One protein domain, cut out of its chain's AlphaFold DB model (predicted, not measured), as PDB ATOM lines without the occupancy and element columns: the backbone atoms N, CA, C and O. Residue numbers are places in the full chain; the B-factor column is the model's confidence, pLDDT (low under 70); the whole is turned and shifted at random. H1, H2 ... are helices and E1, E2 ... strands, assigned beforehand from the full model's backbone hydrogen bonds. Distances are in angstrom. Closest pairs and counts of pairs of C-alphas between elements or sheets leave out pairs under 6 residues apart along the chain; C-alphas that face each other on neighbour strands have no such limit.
ATOM      1  N   ALA A   8     -15.085   1.693  -7.358       78.94
ATOM      2  CA  ALA A   8     -16.417   2.114  -6.920       78.94
ATOM      3  C   ALA A   8     -17.444   2.083  -8.055       78.94
ATOM      4  O   ALA A   8     -18.555   1.594  -7.863       78.94
ATOM      5  N   GLY A   9     -17.070   2.561  -9.244       78.62
ATOM      6  CA  GLY A   9     -17.942   2.530 -10.413       78.62
ATOM      7  C   GLY A   9     -18.300   1.115 -10.848       78.62
ATOM      8  O   GLY A   9     -19.456   0.836 -11.155       78.62
ATOM      9  N   MET A  10     -17.330   0.198 -10.821       76.12
ATOM     10  CA  MET A  10     -17.576  -1.208 -11.149       76.12
ATOM     11  C   MET A  10     -18.464  -1.907 -10.115       76.12
ATOM     12  O   MET A  10     -19.349  -2.664 -10.505       76.12
ATOM     13  N   ILE A  11     -18.293  -1.609  -8.824       76.44
ATOM     14  CA  ILE A  11     -19.170  -2.112  -7.753       76.44
ATOM     15  C   ILE A  11     -20.588  -1.550  -7.913       76.44
ATOM     16  O   ILE A  11     -21.554  -2.308  -7.881       76.44
ATOM     17  N   ALA A  12     -20.728  -0.241  -8.148       78.56
ATOM     18  CA  ALA A  12     -22.023   0.417  -8.341       78.56
ATOM     19  C   ALA A  12     -22.786  -0.117  -9.566       78.56
ATOM     20  O   ALA A  12     -24.015  -0.105  -9.589       78.56
ATOM     21  N   LEU A  13     -22.060  -0.604 -10.574       75.81
ATOM     22  CA  LEU A  13     -22.609  -1.239 -11.774       75.81
ATOM     23  C   LEU A  13     -22.753  -2.763 -11.651       75.81
ATOM     24  O   LEU A  13     -23.134  -3.416 -12.624       75.81
ATOM     25  N   ASN A  14     -22.468  -3.323 -10.472       74.31
ATOM     26  CA  ASN A  14     -22.513  -4.754 -10.183       74.31
ATOM     27  C   ASN A  14     -21.703  -5.594 -11.193       74.31
ATOM     28  O   ASN A  14     -22.157  -6.619 -11.713       74.31
ATOM     29  N   LEU A  15     -20.503  -5.114 -11.522       74.31
ATOM     30  CA  LEU A  15     -19.576  -5.784 -12.426       74.31
ATOM     31  C   LEU A  15     -18.687  -6.755 -11.652       74.31
ATOM     32  O   LEU A  15     -18.295  -6.485 -10.520       74.31
ATOM     33  N   SER A  16     -18.315  -7.859 -12.291       70.25
ATOM     34  CA  SER A  16     -17.246  -8.739 -11.826       70.25
ATOM     35  C   SER A  16     -16.057  -8.638 -12.770       70.25
ATOM     36  O   SER A  16     -16.194  -8.510 -13.992       70.25
ATOM     37  N   TYR A  17     -14.855  -8.691 -12.206       74.06
ATOM     38  CA  TYR A  17     -13.636  -8.695 -12.998       74.06
ATOM     39  C   TYR A  17     -12.949 -10.050 -12.878       74.06
ATOM     40  O   TYR A  17     -12.500 -10.440 -11.803       74.06
ATOM     41  N   HIS A  18     -12.870 -10.772 -13.994       73.88
ATOM     42  CA  HIS A  18     -12.164 -12.045 -14.059       73.88
ATOM     43  C   HIS A  18     -10.785 -11.818 -14.665       73.88
ATOM     44  O   HIS A  18     -10.662 -11.396 -15.815       73.88
ATOM     45  N   VAL A  19      -9.745 -12.137 -13.906       72.94
ATOM     46  CA  VAL A  19      -8.375 -12.166 -14.408       72.94
ATOM     47  C   VAL A  19      -8.042 -13.560 -14.885       72.94
ATOM     48  O   VAL A  19      -8.321 -14.555 -14.214       72.94
ATOM     49  N   TYR A  20      -7.395 -13.630 -16.038       74.69
ATOM     50  CA  TYR A  20      -6.810 -14.863 -16.516       74.69
ATOM     51  C   TYR A  20      -5.307 -14.852 -16.250       74.69
ATOM     52  O   TYR A  20      -4.605 -13.860 -16.462       74.69
ATOM     53  N   CYS A  21      -4.803 -15.966 -15.736       75.44
ATOM     54  CA  CYS A  21      -3.382 -16.190 -15.568       75.44
ATOM     55  C   CYS A  21      -2.913 -17.201 -16.611       75.44
ATOM     56  O   CYS A  21      -3.063 -18.402 -16.408       75.44
ATOM     57  N   HIS A  22      -2.274 -16.713 -17.677       77.25
ATOM     58  CA  HIS A  22      -1.644 -17.546 -18.713       77.25
ATOM     59  C   HIS A  22      -0.633 -18.545 -18.142       77.25
ATOM     60  O   HIS A  22      -0.406 -19.614 -18.691       77.25
ATOM     61  N   ASN A  23      -0.011 -18.192 -17.019       77.56
ATOM     62  CA  ASN A  23       1.057 -18.980 -16.432       77.56
ATOM     63  C   ASN A  23       0.560 -20.231 -15.697       77.56
ATOM     64  O   ASN A  23       1.341 -21.145 -15.456       77.56
ATOM     65  N   CYS A  24      -0.704 -20.213 -15.281       79.00
ATOM     66  CA  CYS A  24      -1.325 -21.226 -14.431       79.00
ATOM     67  C   CYS A  24      -2.630 -21.741 -15.053       79.00
ATOM     68  O   CYS A  24      -3.346 -22.492 -14.401       79.00
ATOM     69  N   ASP A  25      -2.921 -21.299 -16.284       80.62
ATOM     70  CA  ASP A  25      -4.125 -21.559 -17.075       80.62
ATOM     71  C   ASP A  25      -5.425 -21.446 -16.262       80.62
ATOM     72  O   ASP A  25      -6.317 -22.289 -16.313       80.62
ATOM     73  N   ARG A  26      -5.513 -20.413 -15.419       73.81
ATOM     74  CA  ARG A  26      -6.598 -20.266 -14.438       73.81
ATOM     75  C   ARG A  26      -7.275 -18.917 -14.527       73.81
ATOM     76  O   ARG A  26      -6.624 -17.887 -14.691       73.81
ATOM     77  N   HIS A  27      -8.591 -18.950 -14.357       75.44
ATOM     78  CA  HIS A  27      -9.430 -17.773 -14.196       75.44
ATOM     79  C   HIS A  27      -9.611 -17.533 -12.696       75.44
ATOM     80  O   HIS A  27      -9.988 -18.451 -11.970       75.44
ATOM     81  N   ALA A  28      -9.344 -16.317 -12.232       72.50
ATOM     82  CA  ALA A  28      -9.670 -15.893 -10.878       72.50
ATOM     83  C   ALA A  28     -10.619 -14.699 -10.955       72.50
ATOM     84  O   ALA A  28     -10.369 -13.744 -11.687       72.50
ATOM     85  N   GLU A  29     -11.721 -14.768 -10.221       76.00
ATOM     86  CA  GLU A  29     -12.566 -13.602  -9.998       76.00
ATOM     87  C   GLU A  29     -11.901 -12.712  -8.949       76.00
ATOM     88  O   GLU A  29     -11.417 -13.193  -7.921       76.00
ATOM     89  N   ILE A  30     -11.821 -11.420  -9.241       75.12
ATOM     90  CA  ILE A  30     -11.327 -10.426  -8.306       75.12
ATOM     91  C   ILE A  30     -12.503  -9.904  -7.498       75.12
ATOM     92  O   ILE A  30     -13.457  -9.354  -8.050       75.12
ATOM     93  N   ASP A  31     -12.375 -10.012  -6.181       74.94
ATOM     94  CA  ASP A  31     -13.294  -9.363  -5.265       74.94
ATOM     95  C   ASP A  31     -13.050  -7.846  -5.274       74.94
ATOM     96  O   ASP A  31     -12.048  -7.351  -4.750       74.94
ATOM     97  N   LEU A  32     -13.962  -7.112  -5.914       75.31
ATOM     98  CA  LEU A  32     -13.855  -5.661  -6.051       75.31
ATOM     99  C   LEU A  32     -14.066  -4.936  -4.716       75.31
ATOM    100  O   LEU A  32     -13.525  -3.849  -4.534       75.31
ATOM    101  N   SER A  33     -14.808  -5.529  -3.773       73.12
ATOM    102  CA  SER A  33     -15.111  -4.913  -2.471       73.12
ATOM    103  C   SER A  33     -13.875  -4.768  -1.580       73.12
ATOM    104  O   SER A  33     -13.833  -3.921  -0.692       73.12
ATOM    105  N   ARG A  34     -12.837  -5.567  -1.851       76.81
ATOM    106  CA  ARG A  34     -11.540  -5.510  -1.167       76.81
ATOM    107  C   ARG A  34     -10.575  -4.490  -1.773       76.81
ATOM    108  O   ARG A  34      -9.446  -4.382  -1.296       76.81
ATOM    109  N   LEU A  35     -10.982  -3.777  -2.822       78.62
ATOM    110  CA  LEU A  35     -10.153  -2.791  -3.511       78.62
ATOM    111  C   LEU A  35     -10.529  -1.364  -3.095       78.62
ATOM    112  O   LEU A  35     -11.694  -1.090  -2.809       78.62
ATOM    113  N   PRO A  36      -9.552  -0.440  -3.051       79.81
ATOM    114  CA  PRO A  36      -9.803   0.942  -2.661       79.81
ATOM    115  C   PRO A  36     -10.761   1.612  -3.663       79.81
ATOM    116  O   PRO A  36     -10.400   1.756  -4.829       79.81
ATOM    117  N   PRO A  37     -11.963   2.047  -3.248       73.00
ATOM    118  CA  PRO A  37     -13.041   2.447  -4.158       73.00
ATOM    119  C   PRO A  37     -12.679   3.621  -5.080       73.00
ATOM    120  O   PRO A  37     -13.133   3.670  -6.222       73.00
ATOM    121  N   GLU A  38     -11.844   4.543  -4.599       77.19
ATOM    122  CA  GLU A  38     -11.422   5.747  -5.327       77.19
ATOM    123  C   GLU A  38     -10.276   5.495  -6.318       77.19
ATOM    124  O   GLU A  38      -9.947   6.354  -7.136       77.19
ATOM    125  N   GLU A  39      -9.650   4.319  -6.268       77.81
ATOM    126  CA  GLU A  39      -8.520   4.010  -7.132       77.81
ATOM    127  C   GLU A  39      -8.981   3.641  -8.549       77.81
ATOM    128  O   GLU A  39     -10.043   3.044  -8.765       77.81
ATOM    129  N   LYS A  40      -8.150   3.987  -9.539       75.62
ATOM    130  CA  LYS A  40      -8.385   3.620 -10.932       75.62
ATOM    131  C   LYS A  40      -8.251   2.113 -11.120       75.62
ATOM    132  O   LYS A  40      -7.225   1.514 -10.801       75.62
ATOM    133  N   ALA A  41      -9.283   1.532 -11.715       70.12
ATOM    134  CA  ALA A  41      -9.294   0.138 -12.108       70.12
ATOM    135  C   ALA A  41      -8.495  -0.096 -13.392       70.12
ATOM    136  O   ALA A  41      -7.774  -1.082 -13.498       70.12
ATOM    137  N   ILE A  42      -8.589   0.826 -14.354       70.25
ATOM    138  CA  ILE A  42      -7.949   0.710 -15.671       70.25
ATOM    139  C   ILE A  42      -6.423   0.796 -15.539       70.25
ATOM    140  O   ILE A  42      -5.891   1.695 -14.890       70.25
ATOM    141  N   GLY A  43      -5.716  -0.123 -16.196       67.12
ATOM    142  CA  GLY A  43      -4.254  -0.179 -16.233       67.12
ATOM    143  C   GLY A  43      -3.618  -0.924 -15.059       67.12
ATOM    144  O   GLY A  43      -2.402  -1.112 -15.058       67.12
ATOM    145  N   ASN A  52       1.340 -16.216  -7.824       74.69
ATOM    146  CA  ASN A  52       1.910 -14.899  -7.529       74.69
ATOM    147  C   ASN A  52       2.519 -14.143  -8.731       74.69
ATOM    148  O   ASN A  52       3.194 -13.118  -8.578       74.69
ATOM    149  N   ARG A  53       2.270 -14.634  -9.950       78.81
ATOM    150  CA  ARG A  53       2.704 -14.027 -11.209       78.81
ATOM    151  C   ARG A  53       1.699 -12.985 -11.697       78.81
ATOM    152  O   ARG A  53       0.511 -13.106 -11.380       78.81
ATOM    153  N   PRO A  54       2.150 -11.974 -12.460       71.00
ATOM    154  CA  PRO A  54       1.243 -11.034 -13.107       71.00
ATOM    155  C   PRO A  54       0.289 -11.791 -14.044       71.00
ATOM    156  O   PRO A  54       0.716 -12.605 -14.862       71.00
ATOM    157  N   GLY A  55      -1.008 -11.574 -13.857       72.12
ATOM    158  CA  GLY A  55      -2.075 -11.990 -14.757       72.12
ATOM    159  C   GLY A  55      -2.450 -10.861 -15.714       72.12
ATOM    160  O   GLY A  55      -1.690  -9.912 -15.906       72.12
ATOM    161  N   SER A  56      -3.635 -10.961 -16.311       69.38
ATOM    162  CA  SER A  56      -4.152  -9.938 -17.221       69.38
ATOM    163  C   SER A  56      -4.308  -8.567 -16.549       69.38
ATOM    164  O   SER A  56      -4.704  -8.454 -15.385       69.38
ATOM    165  N   THR A  57      -4.010  -7.516 -17.311       67.00
ATOM    166  CA  THR A  57      -4.265  -6.120 -16.937       67.00
ATOM    167  C   THR A  57      -5.734  -5.772 -17.172       67.00
ATOM    168  O   THR A  57      -6.342  -6.233 -18.141       67.00
ATOM    169  N   VAL A  58      -6.301  -4.906 -16.334       66.56
ATOM    170  CA  VAL A  58      -7.615  -4.291 -16.585       66.56
ATOM    171  C   VAL A  58      -7.477  -3.310 -17.745       66.56
ATOM    172  O   VAL A  58      -7.121  -2.150 -17.559       66.56
ATOM    173  N   VAL A  59      -7.706  -3.781 -18.968       54.69
ATOM    174  CA  VAL A  59      -7.508  -2.967 -20.178       54.69
ATOM    175  C   VAL A  59      -8.724  -2.132 -20.565       54.69
ATOM    176  O   VAL A  59      -8.558  -1.140 -21.269       54.69
ATOM    177  N   SER A  60      -9.941  -2.478 -20.133       54.34
ATOM    178  CA  SER A  60     -11.147  -1.703 -20.459       54.34
ATOM    179  C   SER A  60     -12.371  -2.139 -19.664       54.34
ATOM    180  O   SER A  60     -12.457  -3.270 -19.191       54.34
ATOM    181  N   HIS A  61     -13.381  -1.268 -19.638       54.31
ATOM    182  CA  HIS A  61     -14.716  -1.536 -19.093       54.31
ATOM    183  C   HIS A  61     -15.384  -2.798 -19.653       54.31
ATOM    184  O   HIS A  61     -16.134  -3.449 -18.943       54.31
ATOM    185  N   ARG A  62     -15.083  -3.178 -20.904       53.66
ATOM    186  CA  ARG A  62     -15.609  -4.401 -21.544       53.66
ATOM    187  C   ARG A  62     -15.000  -5.696 -21.006       53.66
ATOM    188  O   ARG A  62     -15.532  -6.768 -21.265       53.66
ATOM    189  N   SER A  63     -13.862  -5.609 -20.318       54.00
ATOM    190  CA  SER A  63     -13.227  -6.759 -19.670       54.00
ATOM    191  C   SER A  63     -13.899  -7.101 -18.338       54.00
ATOM    192  O   SER A  63     -13.740  -8.216 -17.848       54.00
ATOM    193  N   ALA A  64     -14.635  -6.151 -17.754       54.59
ATOM    194  CA  ALA A  64     -15.499  -6.401 -16.616       54.59
ATOM    195  C   ALA A  64     -16.797  -7.028 -17.139       54.59
ATOM    196  O   ALA A  64     -17.523  -6.426 -17.932       54.59
ATOM    197  N   ASN A  65     -17.055  -8.273 -16.747       55.56
ATOM    198  CA  ASN A  65     -18.300  -8.929 -17.106       55.56
ATOM    199  C   ASN A  65     -19.417  -8.358 -16.233       55.56
ATOM    200  O   ASN A  65     -19.254  -8.105 -15.039       55.56
ATOM    201  N   HIS A  66     -20.575  -8.160 -16.846       51.19
ATOM    202  CA  HIS A  66     -21.802  -7.858 -16.129       51.19
ATOM    203  C   HIS A  66     -22.168  -9.094 -15.289       51.19
ATOM    204  O   HIS A  66     -22.648 -10.087 -15.837       51.19
ATOM    205  N   SER A  67     -21.951  -9.048 -13.971       45.09
ATOM    206  CA  SER A  67     -22.324 -10.128 -13.048       45.09
ATOM    207  C   SER A  67     -23.817 -10.039 -12.727       45.09
ATOM    208  O   SER A  67     -24.240  -9.719 -11.623       45.09
TER     209      SER A  67
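AT A GLANCE: This is residues 8 to 43 and 52 to 67 of the 76 residues of an uncharacterized protein of Rhizobium sp. GV031 (UniProt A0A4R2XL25). A long two-stranded hairpin, E1 and E2, makes most of the length of this elongated domain, with a one-turn helix, H1, at the end where E1 begins. Short E4 pairs with the first part of E1, E3 comes close to its last residues, and residues 31 to 43 form a long loop with no named element. The printed part has 52 residues, with one named helix and four named strands in the order H1, E1, E2, E3, E4; the sheet runs E2, E1, E4, antiparallel throughout. The class is mixed, helices and strands, with under half of the residues in named elements. The whole is compact, with a radius of gyration of the C-alphas of 11.0 A and spans of 31 by 20 by 18 A.

HOW THE PARTS SIT: H1, residues 8 to 12, only grazes the sheet with its residues 9 to 10, and has its O i to N i+4 pair within hydrogen-bond range. E1, residues 15 to 21, and E2, residues 26 to 30, form an antiparallel hairpin at 147 degrees, with N 19 and O 28 2.8 A apart. Pairing is staggered: E1 pairs with E2 over residues 17 to 21 and with E4, residues 64 to 66, over residues 15 to 17. E1 and E4 are antiparallel at 135 degrees, with N 16 and O 65 2.9 A apart. E3, residues 54 to 57, pairs with no named strand; its closest C-alpha to E1 is that of Gly 55, 4.5 A from that of Cys 21. E2 and E4 are apart.

IN THESE COORDINATES: H1 begins at C-alpha 8 (-16.417, 2.114, -6.920) and is 6.0 A long. E1 is 19.5 A long and ends at C-alpha 21 (-3.382, -16.190, -15.568). E2 is 12.5 A, E3 8.3 A and E4 6.5 A long, E4 ending at C-alpha 66 (-21.802, -7.858, -16.129).

THE WHOLE: The two C-alphas farthest apart are those of Ala 12 and Asn 23, 31.2 A. Residues 44 to 51 are not printed; C-alphas 43 and 52 are 18.2 A apart across this cut. Of the links that are printed whole, none is long. Mean pLDDT of the printed part is 70.9; residue 43 and residues 56 to 67 are under 70.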